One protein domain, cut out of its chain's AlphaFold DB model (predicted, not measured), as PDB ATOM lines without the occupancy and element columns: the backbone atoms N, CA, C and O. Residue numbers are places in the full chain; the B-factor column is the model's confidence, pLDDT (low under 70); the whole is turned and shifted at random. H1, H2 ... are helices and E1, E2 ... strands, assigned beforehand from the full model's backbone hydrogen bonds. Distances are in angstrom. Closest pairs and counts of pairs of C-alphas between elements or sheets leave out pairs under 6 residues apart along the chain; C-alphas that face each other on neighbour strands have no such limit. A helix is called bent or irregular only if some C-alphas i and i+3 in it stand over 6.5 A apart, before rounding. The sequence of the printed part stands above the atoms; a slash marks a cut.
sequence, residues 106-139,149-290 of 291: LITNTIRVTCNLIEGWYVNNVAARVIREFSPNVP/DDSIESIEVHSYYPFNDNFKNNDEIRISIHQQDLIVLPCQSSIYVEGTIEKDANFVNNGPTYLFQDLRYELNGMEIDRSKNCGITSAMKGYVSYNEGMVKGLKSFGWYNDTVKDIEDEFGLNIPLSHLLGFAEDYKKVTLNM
ATOM      1  N   LEU A 106     125.127 144.976 105.873       58.22
ATOM      2  CA  LEU A 106     124.257 145.531 106.907       58.22
ATOM      3  C   LEU A 106     123.311 144.480 107.480       58.22
ATOM      4  O   LEU A 106     123.153 144.390 108.699       58.22
ATOM      5  N   ILE A 107     122.634 143.736 106.600       67.06
ATOM      6  CA  ILE A 107     121.602 142.776 106.987       67.06
ATOM      7  C   ILE A 107     121.578 141.617 105.987       67.06
ATOM      8  O   ILE A 107     121.372 141.814 104.792       67.06
ATOM      9  N   THR A 108     121.736 140.393 106.492       71.25
ATOM     10  CA  THR A 108     121.373 139.173 105.757       71.25
ATOM     11  C   THR A 108     119.987 138.738 106.222       71.25
ATOM     12  O   THR A 108     119.774 138.593 107.424       71.25
ATOM     13  N   ASN A 109     119.043 138.564 105.296       70.25
ATOM     14  CA  ASN A 109     117.644 138.234 105.612       70.25
ATOM     15  C   ASN A 109     117.301 136.772 105.320       70.25
ATOM     16  O   ASN A 109     116.432 136.207 105.980       70.25
ATOM     17  N   THR A 110     117.987 136.161 104.350       76.81
ATOM     18  CA  THR A 110     117.739 134.777 103.937       76.81
ATOM     19  C   THR A 110     119.064 134.074 103.691       76.81
ATOM     20  O   THR A 110     119.876 134.530 102.888       76.81
ATOM     21  N   ILE A 111     119.261 132.917 104.321       83.19
ATOM     22  CA  ILE A 111     120.298 131.953 103.938       83.19
ATOM     23  C   ILE A 111     119.617 130.607 103.792       83.19
ATOM     24  O   ILE A 111     119.054 130.111 104.755       83.19
ATOM     25  N   ARG A 112     119.656 129.991 102.615       84.69
ATOM     26  CA  ARG A 112     119.058 128.669 102.390       84.69
ATOM     27  C   ARG A 112     119.979 127.798 101.553       84.69
ATOM     28  O   ARG A 112     120.722 128.303 100.716       84.69
ATOM     29  N   VAL A 113     119.927 126.489 101.760       83.75
ATOM     30  CA  VAL A 113     120.620 125.530 100.894       83.75
ATOM     31  C   VAL A 113     119.654 125.123  99.801       83.75
ATOM     32  O   VAL A 113     118.582 124.589 100.079       83.75
ATOM     33  N   THR A 114     120.037 125.372  98.560       83.44
ATOM     34  CA  THR A 114     119.342 124.869  97.384       83.44
ATOM     35  C   THR A 114     120.099 123.653  96.878       83.44
ATOM     36  O   THR A 114     121.304 123.715  96.646       83.44
ATOM     37  N   CYS A 115     119.424 122.524  96.727       80.19
ATOM     38  CA  CYS A 115     120.058 121.309  96.242       80.19
ATOM     39  C   CYS A 115     119.211 120.597  95.202       80.19
ATOM     40  O   CYS A 115     117.986 120.708  95.176       80.19
ATOM     41  N   ASN A 116     119.914 119.854  94.352       75.81
ATOM     42  CA  ASN A 116     119.298 118.937  93.416       75.81
ATOM     43  C   ASN A 116     118.987 117.631  94.143       75.81
ATOM     44  O   ASN A 116     119.884 116.984  94.695       75.81
ATOM     45  N   LEU A 117     117.712 117.283  94.140       70.06
ATOM     46  CA  LEU A 117     117.159 116.024  94.584       70.06
ATOM     47  C   LEU A 117     116.984 115.118  93.377       70.06
ATOM     48  O   LEU A 117     116.530 115.560  92.324       70.06
ATOM     49  N   ILE A 118     117.346 113.854  93.527       63.97
ATOM     50  CA  ILE A 118     117.137 112.861  92.477       63.97
ATOM     51  C   ILE A 118     115.930 112.021  92.848       63.97
ATOM     52  O   ILE A 118     115.923 111.370  93.895       63.97
ATOM     53  N   GLU A 119     114.921 112.013  91.983       58.97
ATOM     54  CA  GLU A 119     113.798 111.101  92.146       58.97
ATOM     55  C   GLU A 119     114.158 109.742  91.545       58.97
ATOM     56  O   GLU A 119     113.964 109.487  90.363       58.97
ATOM     57  N   GLY A 120     114.669 108.861  92.404       54.53
ATOM     58  CA  GLY A 120     114.593 107.411  92.249       54.53
ATOM     59  C   GLY A 120     115.199 106.767  90.996       54.53
ATOM     60  O   GLY A 120     115.771 107.372  90.096       54.53
ATOM     61  N   TRP A 121     115.076 105.446  90.999       51.28
ATOM     62  CA  TRP A 121     115.276 104.562  89.861       51.28
ATOM     63  C   TRP A 121     113.891 104.044  89.498       51.28
ATOM     64  O   TRP A 121     113.189 103.569  90.388       51.28
ATOM     65  N   TYR A 122     113.480 104.105  88.236       52.84
ATOM     66  CA  TYR A 122     112.231 103.484  87.805       52.84
ATOM     67  C   TYR A 122     112.520 102.242  86.959       52.84
ATOM     68  O   TYR A 122     113.389 102.226  86.090       52.84
ATOM     69  N   VAL A 123     111.780 101.165  87.222       49.25
ATOM     70  CA  VAL A 123     111.735  99.988  86.348       49.25
ATOM     71  C   VAL A 123     110.307  99.882  85.841       49.25
ATOM     72  O   VAL A 123     109.389  99.622  86.615       49.25
ATOM     73  N   ASN A 124     110.111 100.099  84.538       52.19
ATOM     74  CA  ASN A 124     108.789 100.135  83.898       52.19
ATOM     75  C   ASN A 124     107.830 101.177  84.520       52.19
ATOM     76  O   ASN A 124     106.681 100.846  84.809       52.19
ATOM     77  N   ASN A 125     108.286 102.418  84.744       51.12
ATOM     78  CA  ASN A 125     107.515 103.501  85.387       51.12
ATOM     79  C   ASN A 125     107.045 103.201  86.826       51.12
ATOM     80  O   ASN A 125     106.123 103.841  87.332       51.12
ATOM     81  N   VAL A 126     107.662 102.227  87.503       51.19
ATOM     82  CA  VAL A 126     107.443 101.952  88.929       51.19
ATOM     83  C   VAL A 126     108.732 102.259  89.674       51.19
ATOM     84  O   VAL A 126     109.782 101.716  89.328       51.19
ATOM     85  N   ALA A 127     108.649 103.111  90.699       50.69
ATOM     86  CA  ALA A 127     109.788 103.454  91.542       50.69
ATOM     87  C   ALA A 127     110.394 102.180  92.166       50.69
ATOM     88  O   ALA A 127     109.770 101.495  92.983       50.69
ATOM     89  N   ALA A 128     111.615 101.845  91.759       53.59
ATOM     90  CA  ALA A 128     112.431 100.794  92.330       53.59
ATOM     91  C   ALA A 128     112.975 101.288  93.675       53.59
ATOM     92  O   ALA A 128     113.767 102.219  93.767       53.59
ATOM     93  N   ARG A 129     112.508 100.652  94.749       46.62
ATOM     94  CA  ARG A 129     112.657 101.126  96.132       46.62
ATOM     95  C   ARG A 129     114.057 100.948  96.737       46.62
ATOM     96  O   ARG A 129     114.229 101.202  97.921       46.62
ATOM     97  N   VAL A 130     115.032 100.451  95.975       46.19
ATOM     98  CA  VAL A 130     116.351 100.074  96.501       46.19
ATOM     99  C   VAL A 130     117.440 100.693  95.641       46.19
ATOM    100  O   VAL A 130     117.903 100.107  94.663       46.19
ATOM    101  N   ILE A 131     117.886 101.874  96.049       50.94
ATOM    102  CA  ILE A 131     119.246 102.312  95.753       50.94
ATOM    103  C   ILE A 131     120.133 101.398  96.589       50.94
ATOM    104  O   ILE A 131     119.910 101.274  97.794       50.94
ATOM    105  N   ARG A 132     121.082 100.682  95.968       43.84
ATOM    106  CA  ARG A 132     122.051  99.891  96.745       43.84
ATOM    107  C   ARG A 132     122.642 100.815  97.800       43.84
ATOM    108  O   ARG A 132     123.109 101.886  97.425       43.84
ATOM    109  N   GLU A 133     122.581 100.405  99.065       39.88
ATOM    110  CA  GLU A 133     123.089 101.151 100.218       39.88
ATOM    111  C   GLU A 133     124.454 101.776  99.899       39.88
ATOM    112  O   GLU A 133     125.498 101.141 100.033       39.88
ATOM    113  N   PHE A 134     124.462 103.048  99.503       43.97
ATOM    114  CA  PHE A 134     125.625 103.902  99.680       43.97
ATOM    115  C   PHE A 134     125.504 104.446 101.091       43.97
ATOM    116  O   PHE A 134     125.154 105.596 101.328       43.97
ATOM    117  N   SER A 135     125.740 103.550 102.042       41.88
ATOM    118  CA  SER A 135     126.127 103.940 103.380       41.88
ATOM    119  C   SER A 135     127.639 104.122 103.297       41.88
ATOM    120  O   SER A 135     128.349 103.112 103.219       41.88
ATOM    121  N   PRO A 136     128.180 105.352 103.204       41.19
ATOM    122  CA  PRO A 136     129.613 105.540 103.319       41.19
ATOM    123  C   PRO A 136     129.992 105.232 104.772       41.19
ATOM    124  O   PRO A 136     130.206 106.115 105.589       41.19
ATOM    125  N   ASN A 137     130.119 103.943 105.099       41.81
ATOM    126  CA  ASN A 137     130.876 103.486 106.263       41.81
ATOM    127  C   ASN A 137     132.380 103.780 106.082       41.81
ATOM    128  O   ASN A 137     133.182 103.526 106.976       41.81
ATOM    129  N   VAL A 138     132.760 104.302 104.909       47.06
ATOM    130  CA  VAL A 138     134.106 104.678 104.494       47.06
ATOM    131  C   VAL A 138     134.012 106.056 103.817       47.06
ATOM    132  O   VAL A 138     133.074 106.262 103.041       47.06
ATOM    133  N   PRO A 139     134.946 106.993 104.082       51.47
ATOM    134  CA  PRO A 139     135.042 108.253 103.347       51.47
ATOM    135  C   PRO A 139     134.994 108.013 101.832       51.47
ATOM    136  O   PRO A 139     135.510 106.987 101.384       51.47
ATOM    137  N   ASP A 149     125.386 104.973  85.200       52.44
ATOM    138  CA  ASP A 149     124.056 104.473  85.525       52.44
ATOM    139  C   ASP A 149     123.028 105.455  84.957       52.44
ATOM    140  O   ASP A 149     122.935 106.597  85.407       52.44
ATOM    141  N   ASP A 150     122.303 105.015  83.932       53.91
ATOM    142  CA  ASP A 150     121.294 105.818  83.233       53.91
ATOM    143  C   ASP A 150     119.905 105.683  83.894       53.91
ATOM    144  O   ASP A 150     118.891 106.037  83.298       53.91
ATOM    145  N   SER A 151     119.830 105.146  85.119       57.53
ATOM    146  CA  SER A 151     118.573 104.902  85.837       57.53
ATOM    147  C   SER A 151     117.864 106.152  86.365       57.53
ATOM    148  O   SER A 151     116.745 106.040  86.865       57.53
ATOM    149  N   ILE A 152     118.536 107.307  86.355       60.69
ATOM    150  CA  ILE A 152     118.013 108.570  86.884       60.69
ATOM    151  C   ILE A 152     117.085 109.190  85.839       60.69
ATOM    152  O   ILE A 152     117.544 109.654  84.797       60.69
ATOM    153  N   GLU A 153     115.787 109.225  86.134       57.25
ATOM    154  CA  GLU A 153     114.780 109.770  85.213       57.25
ATOM    155  C   GLU A 153     114.524 111.271  85.419       57.25
ATOM    156  O   GLU A 153     114.257 111.981  84.445       57.25
ATOM    157  N   SER A 154     114.645 111.782  86.651       64.25
ATOM    158  CA  SER A 154     114.406 113.196  86.968       64.25
ATOM    159  C   SER A 154     115.310 113.737  88.083       64.25
ATOM    160  O   SER A 154     115.755 113.032  88.994       64.25
ATOM    161  N   ILE A 155     115.596 115.039  87.977       70.50
ATOM    162  CA  ILE A 155     116.277 115.848  88.989       70.50
ATOM    163  C   ILE A 155     115.366 117.030  89.310       70.50
ATOM    164  O   ILE A 155     114.979 117.774  88.408       70.50
ATOM    165  N   GLU A 156     115.077 117.230  90.588       75.38
ATOM    166  CA  GLU A 156     114.281 118.344  91.093       75.38
ATOM    167  C   GLU A 156     115.121 119.263  91.974       75.38
ATOM    168  O   GLU A 156     116.023 118.821  92.674       75.38
ATOM    169  N   VAL A 157     114.833 120.563  91.974       79.62
ATOM    170  CA  VAL A 157     115.555 121.533  92.806       79.62
ATOM    171  C   VAL A 157     114.706 121.865  94.027       79.62
ATOM    172  O   VAL A 157     113.602 122.392  93.884       79.62
ATOM    173  N   HIS A 158     115.232 121.630  95.229       83.81
ATOM    174  CA  HIS A 158     114.560 121.977  96.482       83.81
ATOM    175  C   HIS A 158     115.377 122.968  97.308       83.81
ATOM    176  O   HIS A 158     116.601 123.021  97.211       83.81
ATOM    177  N   SER A 159     114.694 123.784  98.114       87.69
ATOM    178  CA  SER A 159     115.325 124.784  98.980       87.69
ATOM    179  C   SER A 159     115.007 124.522 100.446       87.69
ATOM    180  O   SER A 159     113.843 124.406 100.819       87.69
ATOM    181  N   TYR A 160     116.047 124.492 101.272       88.56
ATOM    182  CA  TYR A 160     115.980 124.232 102.705       88.56
ATOM    183  C   TYR A 160     116.424 125.462 103.486       88.56
ATOM    184  O   TYR A 160     117.521 125.982 103.279       88.56
ATOM    185  N   TYR A 161     115.558 125.914 104.386       88.31
ATOM    186  CA  TYR A 161     115.745 127.123 105.180       88.31
ATOM    187  C   TYR A 161     116.403 126.800 106.530       88.31
ATOM    188  O   TYR A 161     116.327 125.659 106.994       88.31
ATOM    189  N   PRO A 162     117.057 127.779 107.168       88.94
ATOM    190  CA  PRO A 162     117.641 127.602 108.479       88.94
ATOM    191  C   PRO A 162     116.539 127.680 109.540       88.94
ATOM    192  O   PRO A 162     115.489 128.283 109.321       88.94
ATOM    193  N   PHE A 163     116.787 127.101 110.712       80.19
ATOM    194  CA  PHE A 163     115.869 127.232 111.856       80.19
ATOM    195  C   PHE A 163     116.021 128.567 112.598       80.19
ATOM    196  O   PHE A 163     115.247 128.856 113.505       80.19
ATOM    197  N   ASN A 164     117.058 129.337 112.268       78.69
ATOM    198  CA  ASN A 164     117.383 130.598 112.914       78.69
ATOM    199  C   ASN A 164     116.465 131.727 112.424       78.69
ATOM    200  O   ASN A 164     116.265 131.885 111.223       78.69
ATOM    201  N   ASP A 165     116.028 132.576 113.356       71.88
ATOM    202  CA  ASP A 165     115.282 133.806 113.055       71.88
ATOM    203  C   ASP A 165     116.203 135.030 112.855       71.88
ATOM    204  O   ASP A 165     115.733 136.133 112.574       71.88
ATOM    205  N   ASN A 166     117.520 134.878 113.053       76.38
ATOM    206  CA  ASN A 166     118.507 135.948 112.913       76.38
ATOM    207  C   ASN A 166     119.818 135.475 112.261       76.38
ATOM    208  O   ASN A 166     120.175 134.299 112.301       76.38
ATOM    209  N   PHE A 167     120.517 136.433 111.643       83.69
ATOM    210  CA  PHE A 167     121.753 136.227 110.883       83.69
ATOM    211  C   PHE A 167     122.782 137.319 111.214       83.69
ATOM    212  O   PHE A 167     123.264 138.032 110.333       83.69
ATOM    213  N   LYS A 168     123.057 137.539 112.503       82.19
ATOM    214  CA  LYS A 168     124.032 138.540 112.952       82.19
ATOM    215  C   LYS A 168     125.451 137.979 112.894       82.19
ATOM    216  O   LYS A 168     125.684 136.777 112.793       82.19
ATOM    217  N   ASN A 169     126.425 138.876 113.014       78.75
ATOM    218  CA  ASN A 169     127.832 138.499 113.066       78.75
ATOM    219  C   ASN A 169     128.104 137.513 114.211       78.75
ATOM    220  O   ASN A 169     127.809 137.804 115.372       78.75
ATOM    221  N   ASN A 170     128.781 136.413 113.873       83.00
ATOM    222  CA  ASN A 170     129.109 135.275 114.741       83.00
ATOM    223  C   ASN A 170     127.941 134.340 115.091       83.00
ATOM    224  O   ASN A 170     128.145 133.425 115.894       83.00
ATOM    225  N   ASP A 171     126.757 134.525 114.506       86.12
ATOM    226  CA  ASP A 171     125.676 133.559 114.678       86.12
ATOM    227  C   ASP A 171     126.014 132.248 113.949       86.12
ATOM    228  O   ASP A 171     126.523 132.237 112.825       86.12
ATOM    229  N   GLU A 172     125.720 131.119 114.598       88.19
ATOM    230  CA  GLU A 172     125.790 129.807 113.962       88.19
ATOM    231  C   GLU A 172     124.460 129.521 113.262       88.19
ATOM    232  O   GLU A 172     123.404 129.464 113.897       88.19
ATOM    233  N   ILE A 173     124.519 129.312 111.950       89.56
ATOM    234  CA  ILE A 173     123.349 129.029 111.121       89.56
ATOM    235  C   ILE A 173     123.327 127.538 110.820       89.56
ATOM    236  O   ILE A 173     124.284 126.997 110.262       89.56
ATOM    237  N   ARG A 174     122.223 126.870 111.169       89.62
ATOM    238  CA  ARG A 174     122.037 125.441 110.900       89.62
ATOM    239  C   ARG A 174     120.876 125.219 109.949       89.62
ATOM    240  O   ARG A 174     119.745 125.613 110.228       89.62
ATOM    241  N   ILE A 175     121.173 124.547 108.843       90.06
ATOM    242  CA  ILE A 175     120.197 124.115 107.844       90.06
ATOM    243  C   ILE A 175     120.197 122.594 107.876       90.06
ATOM    244  O   ILE A 175     121.130 121.959 107.388       90.06
ATOM    245  N   SER A 176     119.169 122.018 108.493       86.44
ATOM    246  CA  SER A 176     119.037 120.566 108.593       86.44
ATOM    247  C   SER A 176     118.029 120.060 107.574       86.44
ATOM    248  O   SER A 176     116.921 120.584 107.456       86.44
ATOM    249  N   ILE A 177     118.400 118.994 106.876       83.94
ATOM    250  CA  ILE A 177     117.540 118.305 105.922       83.94
ATOM    251  C   ILE A 177     117.069 117.009 106.591       83.94
ATOM    252  O   ILE A 177     117.836 116.062 106.735       83.94
ATOM    253  N   HIS A 178     115.822 116.990 107.071       75.38
ATOM    254  CA  HIS A 178     115.281 115.889 107.889       75.38
ATOM    255  C   HIS A 178     114.406 114.886 107.121       75.38
ATOM    256  O   HIS A 178     113.851 113.974 107.725       75.38
ATOM    257  N   GLN A 179     114.243 115.048 105.808       73.19
ATOM    258  CA  GLN A 179     113.463 114.107 105.001       73.19
ATOM    259  C   GLN A 179     114.228 112.783 104.867       73.19
ATOM    260  O   GLN A 179     115.362 112.777 104.377       73.19
ATOM    261  N   GLN A 180     113.608 111.693 105.334       66.06
ATOM    262  CA  GLN A 180     114.113 110.325 105.181       66.06
ATOM    263  C   GLN A 180     114.070 109.918 103.704       66.06
ATOM    264  O   GLN A 180     113.236 110.424 102.951       66.06
ATOM    265  N   ASP A 181     114.967 109.021 103.295       67.19
ATOM    266  CA  ASP A 181     115.079 108.503 101.921       67.19
ATOM    267  C   ASP A 181     115.365 109.576 100.851       67.19
ATOM    268  O   ASP A 181     115.215 109.342  99.650       67.19
ATOM    269  N   LEU A 182     115.812 110.764 101.273       73.94
ATOM    270  CA  LEU A 182     116.157 111.849 100.366       73.94
ATOM    271  C   LEU A 182     117.523 111.604  99.721       73.94
ATOM    272  O   LEU A 182     118.533 111.422 100.406       73.94
ATOM    273  N   ILE A 183     117.559 111.675  98.394       77.56
ATOM    274  CA  ILE A 183     118.783 111.549  97.603       77.56
ATOM    275  C   ILE A 183     119.185 112.938  97.134       77.56
ATOM    276  O   ILE A 183     118.475 113.567  96.354       77.56
ATOM    277  N   VAL A 184     120.335 113.408  97.601       81.12
ATOM    278  CA  VAL A 184     120.851 114.747  97.304       81.12
ATOM    279  C   VAL A 184     122.087 114.631  96.419       81.12
ATOM    280  O   VAL A 184     122.853 113.677  96.538       81.12
ATOM    281  N   LEU A 185     122.313 115.616  95.549       83.88
ATOM    282  CA  LEU A 185     123.513 115.720  94.720       83.88
ATOM    283  C   LEU A 185     124.372 116.937  95.131       83.88
ATOM    284  O   LEU A 185     124.250 118.001  94.521       83.88
ATOM    285  N   PRO A 186     125.274 116.810  96.133       86.56
ATOM    286  CA  PRO A 186     126.015 117.943  96.701       86.56
ATOM    287  C   PRO A 186     126.822 118.750  95.682       86.56
ATOM    288  O   PRO A 186     126.937 119.967  95.813       86.56
ATOM    289  N   CYS A 187     127.357 118.098  94.645       83.12
ATOM    290  CA  CYS A 187     128.184 118.763  93.640       83.12
ATOM    291  C   CYS A 187     127.423 119.735  92.729       83.12
ATOM    292  O   CYS A 187     128.055 120.565  92.069       83.12
ATOM    293  N   GLN A 188     126.089 119.646  92.705       85.31
ATOM    294  CA  GLN A 188     125.200 120.580  92.014       85.31
ATOM    295  C   GLN A 188     124.352 121.420  92.980       85.31
ATOM    296  O   GLN A 188     123.498 122.187  92.544       85.31
ATOM    297  N   SER A 189     124.599 121.303  94.282       89.94
ATOM    298  CA  SER A 189     123.944 122.109  95.307       89.94
ATOM    299  C   SER A 189     124.663 123.438  95.520       89.94
ATOM    300  O   SER A 189     125.850 123.600  95.218       89.94
ATOM    301  N   SER A 190     123.951 124.395  96.097       91.31
ATOM    302  CA  SER A 190     124.414 125.753  96.337       91.31
ATOM    303  C   SER A 190     123.796 126.350  97.604       91.31
ATOM    304  O   SER A 190     122.752 125.919  98.085       91.31
ATOM    305  N   ILE A 191     124.462 127.353  98.166       92.00
ATOM    306  CA  ILE A 191     123.945 128.197  99.239       92.00
ATOM    307  C   ILE A 191     123.438 129.473  98.597       92.00
ATOM    308  O   ILE A 191     124.191 130.204  97.954       92.00
ATOM    309  N   TYR A 192     122.164 129.743  98.799       89.75
ATOM    310  CA  TYR A 192     121.530 130.959  98.352       89.75
ATOM    311  C   TYR A 192     121.458 131.962  99.504       89.75
ATOM    312  O   TYR A 192     120.977 131.629 100.589       89.75
ATOM    313  N   VAL A 193     121.953 133.174  99.256       87.50
ATOM    314  CA  VAL A 193     122.034 134.262 100.237       87.50
ATOM    315  C   VAL A 193     121.331 135.493  99.689       87.50
ATOM    316  O   VAL A 193     121.619 135.913  98.567       87.50
ATOM    317  N   GLU A 194     120.465 136.087 100.505       86.69
ATOM    318  CA  GLU A 194     119.835 137.378 100.230       86.69
ATOM    319  C   GLU A 194     120.077 138.359 101.369       86.69
ATOM    320  O   GLU A 194     119.992 138.010 102.554       86.69
ATOM    321  N   GLY A 195     120.322 139.611 101.009       83.69
ATOM    322  CA  GLY A 195     120.546 140.668 101.979       83.69
ATOM    323  C   GLY A 195     120.600 142.046 101.348       83.69
ATOM    324  O   GLY A 195     120.365 142.216 100.152       83.69
ATOM    325  N   THR A 196     120.928 143.023 102.185       81.81
ATOM    326  CA  THR A 196     121.138 144.410 101.784       81.81
ATOM    327  C   THR A 196     122.557 144.865 102.090       81.81
ATOM    328  O   THR A 196     123.175 144.443 103.074       81.81
ATOM    329  N   ILE A 197     123.079 145.739 101.235       77.88
ATOM    330  CA  ILE A 197     124.376 146.400 101.411       77.88
ATOM    331  C   ILE A 197     124.179 147.893 101.683       77.88
ATOM    332  O   ILE A 197     123.120 148.450 101.398       77.88
ATOM    333  N   GLU A 198     125.180 148.552 102.275       75.00
ATOM    334  CA  GLU A 198     125.150 150.015 102.385       75.00
ATOM    335  C   GLU A 198     125.092 150.659 101.000       75.00
ATOM    336  O   GLU A 198     125.715 150.197 100.041       75.00
ATOM    337  N   LYS A 199     124.377 151.780 100.923       70.25
ATOM    338  CA  LYS A 199     124.294 152.579  99.708       70.25
ATOM    339  C   LYS A 199     125.694 152.989  99.241       70.25
ATOM    340  O   LYS A 199     126.514 153.424 100.046       70.25
ATOM    341  N   ASP A 200     125.937 152.876  97.937       69.50
ATOM    342  CA  ASP A 200     127.225 153.145  97.277       69.50
ATOM    343  C   ASP A 200     128.364 152.153  97.629       69.50
ATOM    344  O   ASP A 200     129.516 152.361  97.226       69.50
ATOM    345  N   ALA A 201     128.064 151.047  98.326       71.31
ATOM    346  CA  ALA A 201     129.003 149.954  98.569       71.31
ATOM    347  C   ALA A 201     129.069 148.978  97.388       71.31
ATOM    348  O   ALA A 201     128.137 148.849  96.602       71.31
ATOM    349  N   ASN A 202     130.188 148.260  97.261       71.31
ATOM    350  CA  ASN A 202     130.354 147.221  96.249       71.31
ATOM    351  C   ASN A 202     130.972 145.973  96.857       71.31
ATOM    352  O   ASN A 202     131.874 146.056  97.693       71.31
ATOM    353  N   PHE A 203     130.542 144.811  96.374       74.00
ATOM    354  CA  PHE A 203     131.210 143.568  96.713       74.00
ATOM    355  C   PHE A 203     132.620 143.542  96.124       74.00
ATOM    356  O   PHE A 203     132.838 143.791  94.933       74.00
ATOM    357  N   VAL A 204     133.587 143.159  96.956       77.62
ATOM    358  CA  VAL A 204     134.858 142.641  96.448       77.62
ATOM    359  C   VAL A 204     134.598 141.361  95.650       77.62
ATOM    360  O   VAL A 204     133.586 140.684  95.852       77.62
ATOM    361  N   ASN A 205     135.515 141.000  94.749       81.00
ATOM    362  CA  ASN A 205     135.445 139.694  94.095       81.00
ATOM    363  C   ASN A 205     135.332 138.592  95.158       81.00
ATOM    364  O   ASN A 205     136.070 138.623  96.141       81.00
ATOM    365  N   ASN A 206     134.436 137.629  94.945       85.12
ATOM    366  CA  ASN A 206     134.139 136.554  95.889       85.12
ATOM    367  C   ASN A 206     133.474 137.001  97.211       85.12
ATOM    368  O   ASN A 206     133.338 136.213  98.145       85.12
ATOM    369  N   GLY A 207     133.037 138.258  97.304       83.44
ATOM    370  CA  GLY A 207     132.569 138.897  98.535       83.44
ATOM    371  C   GLY A 207     131.534 138.124  99.374       83.44
ATOM    372  O   GLY A 207     131.739 138.019 100.581       83.44
ATOM    373  N   PRO A 208     130.486 137.501  98.800       84.12
ATOM    374  CA  PRO A 208     129.476 136.776  99.583       84.12
ATOM    375  C   PRO A 208     130.037 135.613 100.402       84.12
ATOM    376  O   PRO A 208     129.499 135.263 101.445       84.12
ATOM    377  N   THR A 209     131.139 135.009  99.961       88.56
ATOM    378  CA  THR A 209     131.755 133.885 100.677       88.56
ATOM    379  C   THR A 209     132.496 134.327 101.944       88.56
ATOM    380  O   THR A 209     132.705 133.513 102.843       88.56
ATOM    381  N   TYR A 210     132.842 135.615 102.063       86.56
ATOM    382  CA  TYR A 210     133.448 136.191 103.270       86.56
ATOM    383  C   TYR A 210     132.465 136.292 104.440       86.56
ATOM    384  O   TYR A 210     132.907 136.453 105.575       86.56
ATOM    385  N   LEU A 211     131.160 136.125 104.190       86.62
ATOM    386  CA  LEU A 211     130.150 135.993 105.244       86.62
ATOM    387  C   LEU A 211     130.372 134.756 106.122       86.62
ATOM    388  O   LEU A 211     129.967 134.735 107.282       86.62
ATOM    389  N   PHE A 212     131.017 133.721 105.582       88.56
ATOM    390  CA  PHE A 212     131.174 132.443 106.261       88.56
ATOM    391  C   PHE A 212     132.598 132.296 106.799       88.56
ATOM    392  O   PHE A 212     133.540 131.964 106.074       88.56
ATOM    393  N   GLN A 213     132.763 132.495 108.107       88.06
ATOM    394  CA  GLN A 213     134.029 132.181 108.773       88.06
ATOM    395  C   GLN A 213     134.279 130.670 108.819       88.06
ATOM    396  O   GLN A 213     135.417 130.224 108.701       88.06
ATOM    397  N   ASP A 214     133.227 129.879 108.997       90.44
ATOM    398  CA  ASP A 214     133.309 128.431 109.119       90.44
ATOM    399  C   ASP A 214     132.076 127.812 108.465       90.44
ATOM    400  O   ASP A 214     130.947 128.192 108.777       90.44
ATOM    401  N   LEU A 215     132.300 126.896 107.530       93.38
ATOM    402  CA  LEU A 215     131.257 126.154 106.845       93.38
ATOM    403  C   LEU A 215     131.550 124.668 106.995       93.38
ATOM    404  O   LEU A 215     132.617 124.196 106.602       93.38
ATOM    405  N   ARG A 216     130.581 123.925 107.519       93.00
ATOM    406  CA  ARG A 216     130.699 122.494 107.772       93.00
ATOM    407  C   ARG A 216     129.554 121.743 107.115       93.00
ATOM    408  O   ARG A 216     128.395 122.096 107.315       93.00
ATOM    409  N   TYR A 217     129.889 120.698 106.369       89.06
ATOM    410  CA  TYR A 217     128.921 119.775 105.796       89.06
ATOM    411  C   TYR A 217     128.930 118.473 106.596       89.06
ATOM    412  O   TYR A 217     129.961 117.805 106.702       89.06
ATOM    413  N   GLU A 218     127.782 118.127 107.172       86.62
ATOM    414  CA  GLU A 218     127.600 116.911 107.961       86.62
ATOM    415  C   GLU A 218     126.613 115.971 107.268       86.62
ATOM    416  O   GLU A 218     125.568 116.406 106.785       86.62
ATOM    417  N   LEU A 219     126.920 114.675 107.266       83.25
ATOM    418  CA  LEU A 219     125.984 113.609 106.908       83.25
ATOM    419  C   LEU A 219     125.854 112.670 108.101       83.25
ATOM    420  O   LEU A 219     126.860 112.198 108.627       83.25
ATOM    421  N   ASN A 220     124.623 112.412 108.550       78.50
ATOM    422  CA  ASN A 220     124.329 111.534 109.690       78.50
ATOM    423  C   ASN A 220     125.155 111.863 110.956       78.50
ATOM    424  O   ASN A 220     125.584 110.974 111.688       78.50
ATOM    425  N   GLY A 221     125.414 113.153 111.202       77.38
ATOM    426  CA  GLY A 221     126.211 113.634 112.338       77.38
ATOM    427  C   GLY A 221     127.730 113.473 112.188       77.38
ATOM    428  O   GLY A 221     128.469 113.836 113.103       77.38
ATOM    429  N   MET A 222     128.212 112.957 111.055       80.88
ATOM    430  CA  MET A 222     129.631 112.914 110.710       80.88
ATOM    431  C   MET A 222     130.001 114.126 109.851       80.88
ATOM    432  O   MET A 222     129.387 114.366 108.814       80.88
ATOM    433  N   GLU A 223     131.027 114.872 110.264       86.00
ATOM    434  CA  GLU A 223     131.642 115.923 109.446       86.00
ATOM    435  C   GLU A 223     132.307 115.282 108.219       86.00
ATOM    436  O   GLU A 223     133.258 114.513 108.354       86.00
ATOM    437  N   ILE A 224     131.779 115.580 107.030       84.88
ATOM    438  CA  ILE A 224     132.303 115.081 105.752       84.88
ATOM    439  C   ILE A 224     133.367 116.025 105.210       84.88
ATOM    440  O   ILE A 224     134.399 115.585 104.713       84.88
ATOM    441  N   ASP A 225     133.099 117.327 105.295       87.88
ATOM    442  CA  ASP A 225     134.023 118.365 104.870       87.88
ATOM    443  C   ASP A 225     133.764 119.655 105.648       87.88
ATOM    444  O   ASP A 225     132.652 119.923 106.123       87.88
ATOM    445  N   ARG A 226     134.808 120.466 105.767       89.62
ATOM    446  CA  ARG A 226     134.779 121.744 106.455       89.62
ATOM    447  C   ARG A 226     135.739 122.722 105.807       89.62
ATOM    448  O   ARG A 226     136.929 122.455 105.663       89.62
ATOM    449  N   SER A 227     135.231 123.912 105.522       89.25
ATOM    450  CA  SER A 227     136.012 125.037 105.026       89.25
ATOM    451  C   SER A 227     136.013 126.151 106.060       89.25
ATOM    452  O   SER A 227     134.969 126.561 106.563       89.25
ATOM    453  N   LYS A 228     137.205 126.635 106.407       88.62
ATOM    454  CA  LYS A 228     137.390 127.790 107.290       88.62
ATOM    455  C   LYS A 228     137.858 128.981 106.486       88.62
ATOM    456  O   LYS A 228     138.569 128.806 105.503       88.62
ATOM    457  N   ASN A 229     137.521 130.178 106.952       86.81
ATOM    458  CA  ASN A 229     137.772 131.436 106.265       86.81
ATOM    459  C   ASN A 229     137.317 131.340 104.802       86.81
ATOM    460  O   ASN A 229     138.121 131.554 103.892       86.81
ATOM    461  N   CYS A 230     136.045 130.972 104.588       89.62
ATOM    462  CA  CYS A 230     135.520 130.578 103.278       89.62
ATOM    463  C   CYS A 230     135.805 131.626 102.202       89.62
ATOM    464  O   CYS A 230     136.168 131.263 101.087       89.62
ATOM    465  N   GLY A 231     135.740 132.910 102.562       86.44
ATOM    466  CA  GLY A 231     136.171 134.033 101.730       86.44
ATOM    467  C   GLY A 231     137.550 133.862 101.102       86.44
ATOM    468  O   GLY A 231     137.721 133.959  99.888       86.44
ATOM    469  N   ILE A 232     138.545 133.570 101.936       81.88
ATOM    470  CA  ILE A 232     139.949 133.483 101.533       81.88
ATOM    471  C   ILE A 232     140.212 132.163 100.804       81.88
ATOM    472  O   ILE A 232     140.838 132.159  99.745       81.88
ATOM    473  N   THR A 233     139.724 131.041 101.336       85.31
ATOM    474  CA  THR A 233     139.985 129.711 100.761       85.31
ATOM    475  C   THR A 233     139.375 129.559  99.373       85.31
ATOM    476  O   THR A 233     140.061 129.132  98.441       85.31
ATOM    477  N   SER A 234     138.122 129.979  99.201       88.62
ATOM    478  CA  SER A 234     137.433 129.915  97.911       88.62
ATOM    479  C   SER A 234     137.962 130.956  96.912       88.62
ATOM    480  O   SER A 234     138.069 130.653  95.722       88.62
ATOM    481  N   ALA A 235     138.441 132.120  97.383       86.31
ATOM    482  CA  ALA A 235     139.155 133.082  96.540       86.31
ATOM    483  C   ALA A 235     140.467 132.498  96.003       86.31
ATOM    484  O   ALA A 235     140.738 132.565  94.804       86.31
ATOM    485  N   MET A 236     141.277 131.878  96.864       83.81
ATOM    486  CA  MET A 236     142.508 131.219  96.423       83.81
ATOM    487  C   MET A 236     142.219 130.112  95.414       83.81
ATOM    488  O   MET A 236     142.880 130.044  94.378       83.81
ATOM    489  N   LYS A 237     141.203 129.286  95.680       85.19
ATOM    490  CA  LYS A 237     140.753 128.248  94.752       85.19
ATOM    491  C   LYS A 237     140.376 128.844  93.405       85.19
ATOM    492  O   LYS A 237     140.967 128.459  92.403       85.19
ATOM    493  N   GLY A 238     139.471 129.819  93.370       83.88
ATOM    494  CA  GLY A 238     138.999 130.373  92.107       83.88
ATOM    495  C   GLY A 238     140.098 131.057  91.288       83.88
ATOM    496  O   GLY A 238     140.146 130.871  90.075       83.88
ATOM    497  N   TYR A 239     141.049 131.755  91.926       82.38
ATOM    498  CA  TYR A 239     142.206 132.335  91.226       82.38
ATOM    499  C   TYR A 239     143.177 131.291  90.665       82.38
ATOM    500  O   TYR A 239     143.983 131.610  89.793       82.38
ATOM    501  N   VAL A 240     143.160 130.061  91.172       79.56
ATOM    502  CA  VAL A 240     144.074 129.009  90.717       79.56
ATOM    503  C   VAL A 240     143.400 128.038  89.754       79.56
ATOM    504  O   VAL A 240     144.059 127.561  88.830       79.56
ATOM    505  N   SER A 241     142.114 127.742  89.951       81.00
ATOM    506  CA  SER A 241     141.411 126.677  89.234       81.00
ATOM    507  C   SER A 241     140.526 127.167  88.091       81.00
ATOM    508  O   SER A 241     140.307 126.416  87.140       81.00
ATOM    509  N   TYR A 242     140.019 128.404  88.130       82.88
ATOM    510  CA  TYR A 242     139.079 128.862  87.110       82.88
ATOM    511  C   TYR A 242     139.770 129.308  85.826       82.88
ATOM    512  O   TYR A 242     140.828 129.924  85.819       82.88
ATOM    513  N   ASN A 243     139.145 128.999  84.695       79.88
ATOM    514  CA  ASN A 243     139.558 129.507  83.392       79.88
ATOM    515  C   ASN A 243     138.561 130.560  82.885       79.88
ATOM    516  O   ASN A 243     137.456 130.703  83.412       79.88
ATOM    517  N   GLU A 244     138.936 131.286  81.830       71.00
ATOM    518  CA  GLU A 244     138.125 132.377  81.271       71.00
ATOM    519  C   GLU A 244     136.709 131.933  80.855       71.00
ATOM    520  O   GLU A 244     135.755 132.705  80.957       71.00
ATOM    521  N   GLY A 245     136.560 130.682  80.405       71.44
ATOM    522  CA  GLY A 245     135.268 130.105  80.043       71.44
ATOM    523  C   GLY A 245     134.365 129.910  81.258       71.44
ATOM    524  O   GLY A 245     133.205 130.312  81.224       71.44
ATOM    525  N   MET A 246     134.917 129.362  82.345       73.12
ATOM    526  CA  MET A 246     134.189 129.129  83.593       73.12
ATOM    527  C   MET A 246     133.739 130.444  84.223       73.12
ATOM    528  O   MET A 246     132.562 130.578  84.545       73.12
ATOM    529  N   VAL A 247     134.627 131.444  84.310       73.94
ATOM    530  CA  VAL A 247     134.361 132.725  84.994       73.94
ATOM    531  C   VAL A 247     133.113 133.444  84.472       73.94
ATOM    532  O   VAL A 247     132.410 134.100  85.240       73.94
ATOM    533  N   LYS A 248     132.765 133.285  83.190       70.62
ATOM    534  CA  LYS A 248     131.542 133.879  82.625       70.62
ATOM    535  C   LYS A 248     130.271 133.414  83.344       70.62
ATOM    536  O   LYS A 248     129.346 134.212  83.467       70.62
ATOM    537  N   GLY A 249     130.248 132.173  83.831       70.69
ATOM    538  CA  GLY A 249     129.136 131.589  84.585       70.69
ATOM    539  C   GLY A 249     129.190 131.828  86.096       70.69
ATOM    540  O   GLY A 249     128.216 131.533  86.775       70.69
ATOM    541  N   LEU A 250     130.290 132.371  86.629       76.62
ATOM    542  CA  LEU A 250     130.496 132.541  88.077       76.62
ATOM    543  C   LEU A 250     130.048 133.916  88.605       76.62
ATOM    544  O   LEU A 250     130.026 134.163  89.810       76.62
ATOM    545  N   LYS A 251     129.629 134.811  87.702       73.19
ATOM    546  CA  LYS A 251     129.078 136.127  88.057       73.19
ATOM    547  C   LYS A 251     127.846 136.028  88.959       73.19
ATOM    548  O   LYS A 251     127.606 136.933  89.749       73.19
ATOM    549  N   SER A 252     127.088 134.935  88.844       67.94
ATOM    550  CA  SER A 252     125.864 134.656  89.609       67.94
ATOM    551  C   SER A 252     126.089 134.473  91.115       67.94
ATOM    552  O   SER A 252     125.122 134.494  91.873       67.94
ATOM    553  N   PHE A 253     127.339 134.315  91.562       76.81
ATOM    554  CA  PHE A 253     127.676 134.206  92.984       76.81
ATOM    555  C   PHE A 253     128.765 135.172  93.450       76.81
ATOM    556  O   PHE A 253     129.340 134.995  94.521       76.81
ATOM    557  N   GLY A 254     129.032 136.219  92.667       75.25
ATOM    558  CA  GLY A 254     129.955 137.279  93.066       75.25
ATOM    559  C   GLY A 254     131.394 137.114  92.571       75.25
ATOM    560  O   GLY A 254     132.279 137.811  93.068       75.25
ATOM    561  N   TRP A 255     131.655 136.214  91.611       80.94
ATOM    562  CA  TRP A 255     132.971 136.106  90.976       80.94
ATOM    563  C   TRP A 255     133.051 136.952  89.702       80.94
ATOM    564  O   TRP A 255     132.389 136.673  88.696       80.94
ATOM    565  N   TYR A 256     133.904 137.972  89.714       70.81
ATOM    566  CA  TYR A 256     134.014 138.965  88.656       70.81
ATOM    567  C   TYR A 256     135.464 139.145  88.195       70.81
ATOM    568  O   TYR A 256     136.397 139.167  88.992       70.81
ATOM    569  N   ASN A 257     135.650 139.311  86.882       60.19
ATOM    570  CA  ASN A 257     136.955 139.656  86.300       60.19
ATOM    571  C   ASN A 257     137.328 141.135  86.503       60.19
ATOM    572  O   ASN A 257     138.503 141.473  86.417       60.19
ATOM    573  N   ASP A 258     136.342 141.990  86.780       56.88
ATOM    574  CA  ASP A 258     136.483 143.431  86.994       56.88
ATOM    575  C   ASP A 258     135.713 143.831  88.263       56.88
ATOM    576  O   ASP A 258     134.788 143.128  88.672       56.88
ATOM    577  N   THR A 259     136.058 144.964  88.883       53.31
ATOM    578  CA  THR A 259     135.288 145.529  90.004       53.31
ATOM    579  C   THR A 259     133.857 145.821  89.559       53.31
ATOM    580  O   THR A 259     133.626 146.687  88.710       53.31
ATOM    581  N   VAL A 260     132.892 145.091  90.120       53.03
ATOM    582  CA  VAL A 260     131.470 145.356  89.891       53.03
ATOM    583  C   VAL A 260     131.072 146.588  90.679       53.03
ATOM    584  O   VAL A 260     131.429 146.723  91.844       53.03
ATOM    585  N   LYS A 261     130.399 147.503  89.983       51.03
ATOM    586  CA  LYS A 261     129.880 148.758  90.525       51.03
ATOM    587  C   LYS A 261     128.363 148.765  90.728       51.03
ATOM    588  O   LYS A 261     127.843 149.751  91.229       51.03
ATOM    589  N   ASP A 262     127.688 147.700  90.305       51.09
ATOM    590  CA  ASP A 262     126.237 147.678  90.143       51.09
ATOM    591  C   ASP A 262     125.664 146.448  90.847       51.09
ATOM    592  O   ASP A 262     125.182 145.511  90.210       51.09
ATOM    593  N   ILE A 263     125.786 146.413  92.170       55.38
ATOM    594  CA  ILE A 263     124.864 145.624  92.982       55.38
ATOM    595  C   ILE A 263     123.946 146.664  93.610       55.38
ATOM    596  O   ILE A 263     124.425 147.640  94.184       55.38
ATOM    597  N   GLU A 264     122.645 146.524  93.358       62.34
ATOM    598  CA  GLU A 264     121.621 147.371  93.969       62.34
ATOM    599  C   GLU A 264     121.726 147.284  95.504       62.34
ATOM    600  O   GLU A 264     122.445 146.442  96.045       62.34
ATOM    601  N   ASP A 265     121.001 148.137  96.229       72.38
ATOM    602  CA  ASP A 265     120.994 148.101  97.701       72.38
ATOM    603  C   ASP A 265     120.571 146.711  98.251       72.38
ATOM    604  O   ASP A 265     120.850 146.389  99.406       72.38
ATOM    605  N   GLU A 266     119.950 145.866  97.415       79.75
ATOM    606  CA  GLU A 266     119.569 144.472  97.659       79.75
ATOM    607  C   GLU A 266     120.344 143.495  96.754       79.75
ATOM    608  O   GLU A 266     120.597 143.761  95.578       79.75
ATOM    609  N   PHE A 267     120.682 142.316  97.284       80.25
ATOM    610  CA  PHE A 267     121.321 141.245  96.519       80.25
ATOM    611  C   PHE A 267     120.692 139.878  96.794       80.25
ATOM    612  O   PHE A 267     120.237 139.595  97.900       80.25
ATOM    613  N   GLY A 268     120.749 139.006  95.784       83.25
ATOM    614  CA  GLY A 268     120.434 137.580  95.873       83.25
ATOM    615  C   GLY A 268     121.461 136.785  95.073       83.25
ATOM    616  O   GLY A 268     121.572 136.955  93.858       83.25
ATOM    617  N   LEU A 269     122.265 135.961  95.746       85.56
ATOM    618  CA  LEU A 269     123.438 135.307  95.153       85.56
ATOM    619  C   LEU A 269     123.448 133.816  95.473       85.56
ATOM    620  O   LEU A 269     123.109 133.407  96.582       85.56
ATOM    621  N   ASN A 270     123.849 132.999  94.495       86.75
ATOM    622  CA  ASN A 270     123.764 131.542  94.598       86.75
ATOM    623  C   ASN A 270     125.140 130.869  94.562       86.75
ATOM    624  O   ASN A 270     125.641 130.526  93.495       86.75
ATOM    625  N   ILE A 271     125.749 130.673  95.727       91.19
ATOM    626  CA  ILE A 271     127.126 130.206  95.900       91.19
ATOM    627  C   ILE A 271     127.191 128.676  95.779       91.19
ATOM    628  O   ILE A 271     126.666 127.982  96.647       91.19
ATOM    629  N   PRO A 272     127.849 128.097  94.759       91.62
ATOM    630  CA  PRO A 272     127.942 126.644  94.623       91.62
ATOM    631  C   PRO A 272     128.669 126.003  95.812       91.62
ATOM    632  O   PRO A 272     129.734 126.476  96.214       91.62
ATOM    633  N   LEU A 273     128.173 124.871  96.327       91.19
ATOM    634  CA  LEU A 273     128.890 124.121  97.368       91.19
ATOM    635  C   LEU A 273     130.257 123.657  96.870       91.19
ATOM    636  O   LEU A 273     131.227 123.695  97.618       91.19
ATOM    637  N   SER A 274     130.358 123.309  95.586       90.00
ATOM    638  CA  SER A 274     131.620 122.962  94.931       90.00
ATOM    639  C   SER A 274     132.618 124.117  94.865       90.00
ATOM    640  O   SER A 274     133.788 123.873  94.596       90.00
ATOM    641  N   HIS A 275     132.214 125.367  95.111       90.75
ATOM    642  CA  HIS A 275     133.145 126.485  95.274       90.75
ATOM    643  C   HIS A 275     133.709 126.551  96.703       90.75
ATOM    644  O   HIS A 275     134.887 126.858  96.883       90.75
ATOM    645  N   LEU A 276     132.890 126.213  97.704       91.62
ATOM    646  CA  LEU A 276     133.205 126.357  99.128       91.62
ATOM    647  C   LEU A 276     133.862 125.116  99.753       91.62
ATOM    648  O   LEU A 276     134.694 125.260 100.648       91.62
ATOM    649  N   LEU A 277     133.485 123.922  99.292       89.12
ATOM    650  CA  LEU A 277     133.844 122.622  99.863       89.12
ATOM    651  C   LEU A 277     134.525 121.746  98.807       89.12
ATOM    652  O   LEU A 277     134.056 121.648  97.670       89.12
ATOM    653  N   GLY A 278     135.630 121.103  99.189       84.81
ATOM    654  CA  GLY A 278     136.372 120.184  98.323       84.81
ATOM    655  C   GLY A 278     135.570 118.916  98.041       84.81
ATOM    656  O   GLY A 278     135.490 118.478  96.899       84.81
ATOM    657  N   PHE A 279     134.852 118.402  99.044       84.06
ATOM    658  CA  PHE A 279     133.960 117.256  98.875       84.06
ATOM    659  C   PHE A 279     132.936 117.483  97.758       84.06
ATOM    660  O   PHE A 279     132.787 116.636  96.886       84.06
ATOM    661  N   ALA A 280     132.261 118.634  97.728       86.00
ATOM    662  CA  ALA A 280     131.280 118.930  96.682       86.00
ATOM    663  C   ALA A 280     131.933 119.207  95.310       86.00
ATOM    664  O   ALA A 280     131.281 119.100  94.267       86.00
ATOM    665  N   GLU A 281     133.215 119.568  95.272       84.25
ATOM    666  CA  GLU A 281     133.969 119.668  94.022       84.25
ATOM    667  C   GLU A 281     134.310 118.287  93.459       84.25
ATOM    668  O   GLU A 281     134.047 118.048  92.282       84.25
ATOM    669  N   ASP A 282     134.813 117.373  94.281       78.38
ATOM    670  CA  ASP A 282     135.363 116.096  93.814       78.38
ATOM    671  C   ASP A 282     134.314 114.975  93.769       78.38
ATOM    672  O   ASP A 282     134.296 114.152  92.849       78.38
ATOM    673  N   TYR A 283     133.386 114.950  94.725       79.19
ATOM    674  CA  TYR A 283     132.377 113.904  94.838       79.19
ATOM    675  C   TYR A 283     131.196 114.172  93.903       79.19
ATOM    676  O   TYR A 283     130.281 114.938  94.199       79.19
ATOM    677  N   LYS A 284     131.203 113.508  92.744       76.69
ATOM    678  CA  LYS A 284     130.157 113.635  91.713       76.69
ATOM    679  C   LYS A 284     129.005 112.639  91.851       76.69
ATOM    680  O   LYS A 284     128.199 112.511  90.935       76.69
ATOM    681  N   LYS A 285     128.931 111.933  92.977       74.44
ATOM    682  CA  LYS A 285     127.888 110.946  93.261       74.44
ATOM    683  C   LYS A 285     126.809 111.537  94.168       74.44
ATOM    684  O   LYS A 285     126.985 112.587  94.788       74.44
ATOM    685  N   VAL A 286     125.693 110.829  94.243       75.75
ATOM    686  CA  VAL A 286     124.595 111.144  95.154       75.75
ATOM    687  C   VAL A 286     124.935 110.782  96.596       75.75
ATOM    688  O   VAL A 286     125.743 109.888  96.861       75.75
ATOM    689  N   THR A 287     124.303 111.480  97.527       76.25
ATOM    690  CA  THR A 287     124.329 111.190  98.961       76.25
ATOM    691  C   THR A 287     122.925 110.836  99.414       76.25
ATOM    692  O   THR A 287     121.986 111.584  99.139       76.25
ATOM    693  N   LEU A 288     122.793 109.714 100.116       72.12
ATOM    694  CA  LEU A 288     121.532 109.280 100.698       72.12
ATOM    695  C   LEU A 288     121.445 109.770 102.142       72.12
ATOM    696  O   LEU A 288     122.323 109.476 102.957       72.12
ATOM    697  N   ASN A 289     120.381 110.500 102.457       66.31
ATOM    698  CA  ASN A 289     120.057 110.841 103.831       66.31
ATOM    699  C   ASN A 289     119.384 109.633 104.492       66.31
ATOM    700  O   ASN A 289     118.208 109.362 104.248       66.31
ATOM    701  N   MET A 290     120.148 108.889 105.294       53.66
ATOM    702  CA  MET A 290     119.635 107.755 106.061       53.66
ATOM    703  C   MET A 290     119.492 108.169 107.519       53.66
ATOM    704  O   MET A 290     120.460 108.133 108.273       53.66
TER     705      MET A 290
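This is residues 106 to 139 and 149 to 290 of the 291 residues of an uncharacterized protein of Eumeta variegata (UniProt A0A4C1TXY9). A long, strongly twisted sheet built along the strand E1 makes a wall; the hairpin of E5 and E6 stands off from it as a small second layer, and the short helices H1 and H4 graze the wall. H2 runs on from E6, H3 folds back to the wall's edge beside E7, and the E2 end of the wall reaches far from the rest. The printed part has 176 residues with five named helices and seven named strands, in the order E1 E2 E3 E4 H1 E5 E6 H2 H3 E7 H4 H5; the class is mixed, helices and strands. Both sheets are antiparallel, and the larger is branched. The whole is compact, with a radius of gyration of the C-alphas of 17.6 A and spans of 57 by 39 by 30 A.

E1, residues 107 to 123, has three neighbours: E4, residues 190 to 196, and E2, residues 126 to 128, on one side, and E3, residues 152 to 160, on the other side. N 112 and O 192 are 2.9 A apart, N 117 and O 156 2.7 A, and N 128 and O 121 2.7 A, each within hydrogen-bond range. E1 and E2 form a hairpin. E1 lies on one side of E4 and the edge strand E7, residues 266 to 272, on the other side, antiparallel to E4, with N 191 and O 271 2.7 A apart, within hydrogen-bond range. H3, residues 244 to 253, stands at the sheet's level, its height 0.3 A; the closest C-alphas of H3 and E7, Phe 253 and Leu 269, are 4.9 A apart. H3 is irregular, but only just: C-alphas 249 and 252 are 6.7 A apart. H4, residues 273 to 276, only grazes the sheet, as does H1, residues 207 to 211. H2, residues 230 to 241, is not on the sheet; it touches H4, closest C-alphas Ser 234 and Leu 276, 5.7 A, and H1, with residues 230 to 234 alone, closest C-alphas Gly 231 and Tyr 210, 3.8 A. H5, residues 278 to 282, and H4 touch only at the corner, closest C-alphas Glu 281 and Ser 274, 4.1 A. The hairpin of E5, residues 214 to 219, and E6, residues 222 to 228, has N 217 and O 225 2.9 A apart; E1 is apart from both. Every O i to N i+4 pair is within range in H2 and H5, 0 of 1 in H1 and 0 of 6 in H3, where 2 of 2 and 3 of 7 O i to N i+3 pairs are; H4 is too short for an i+4 pair.

E1 runs 48.5 A from C-alpha 107 at (121.602, 142.776, 106.987) to C-alpha 123 at (111.735, 99.988, 86.348). E3 is 22.4 A long, E7 19.9 A, H3 15.8 A and H2 15.7 A. H5 ends at C-alpha 282, (135.363, 116.096, 93.814).

The C-alphas farthest apart, Asn 124 and Asp 200, are 57.7 A apart. Residues 140 to 148 are not printed, a gap of 21.3 A between C-alphas 139 and 149. The links E3 to E4 and H3 to E7 are long; in the first, residues 183 to 184 pair antiparallel with 287 to 288. Mean pLDDT of the printed part is 75.2, with 44 residues under 70, among them 118 to 139, 149 to 154 and 257 to 264.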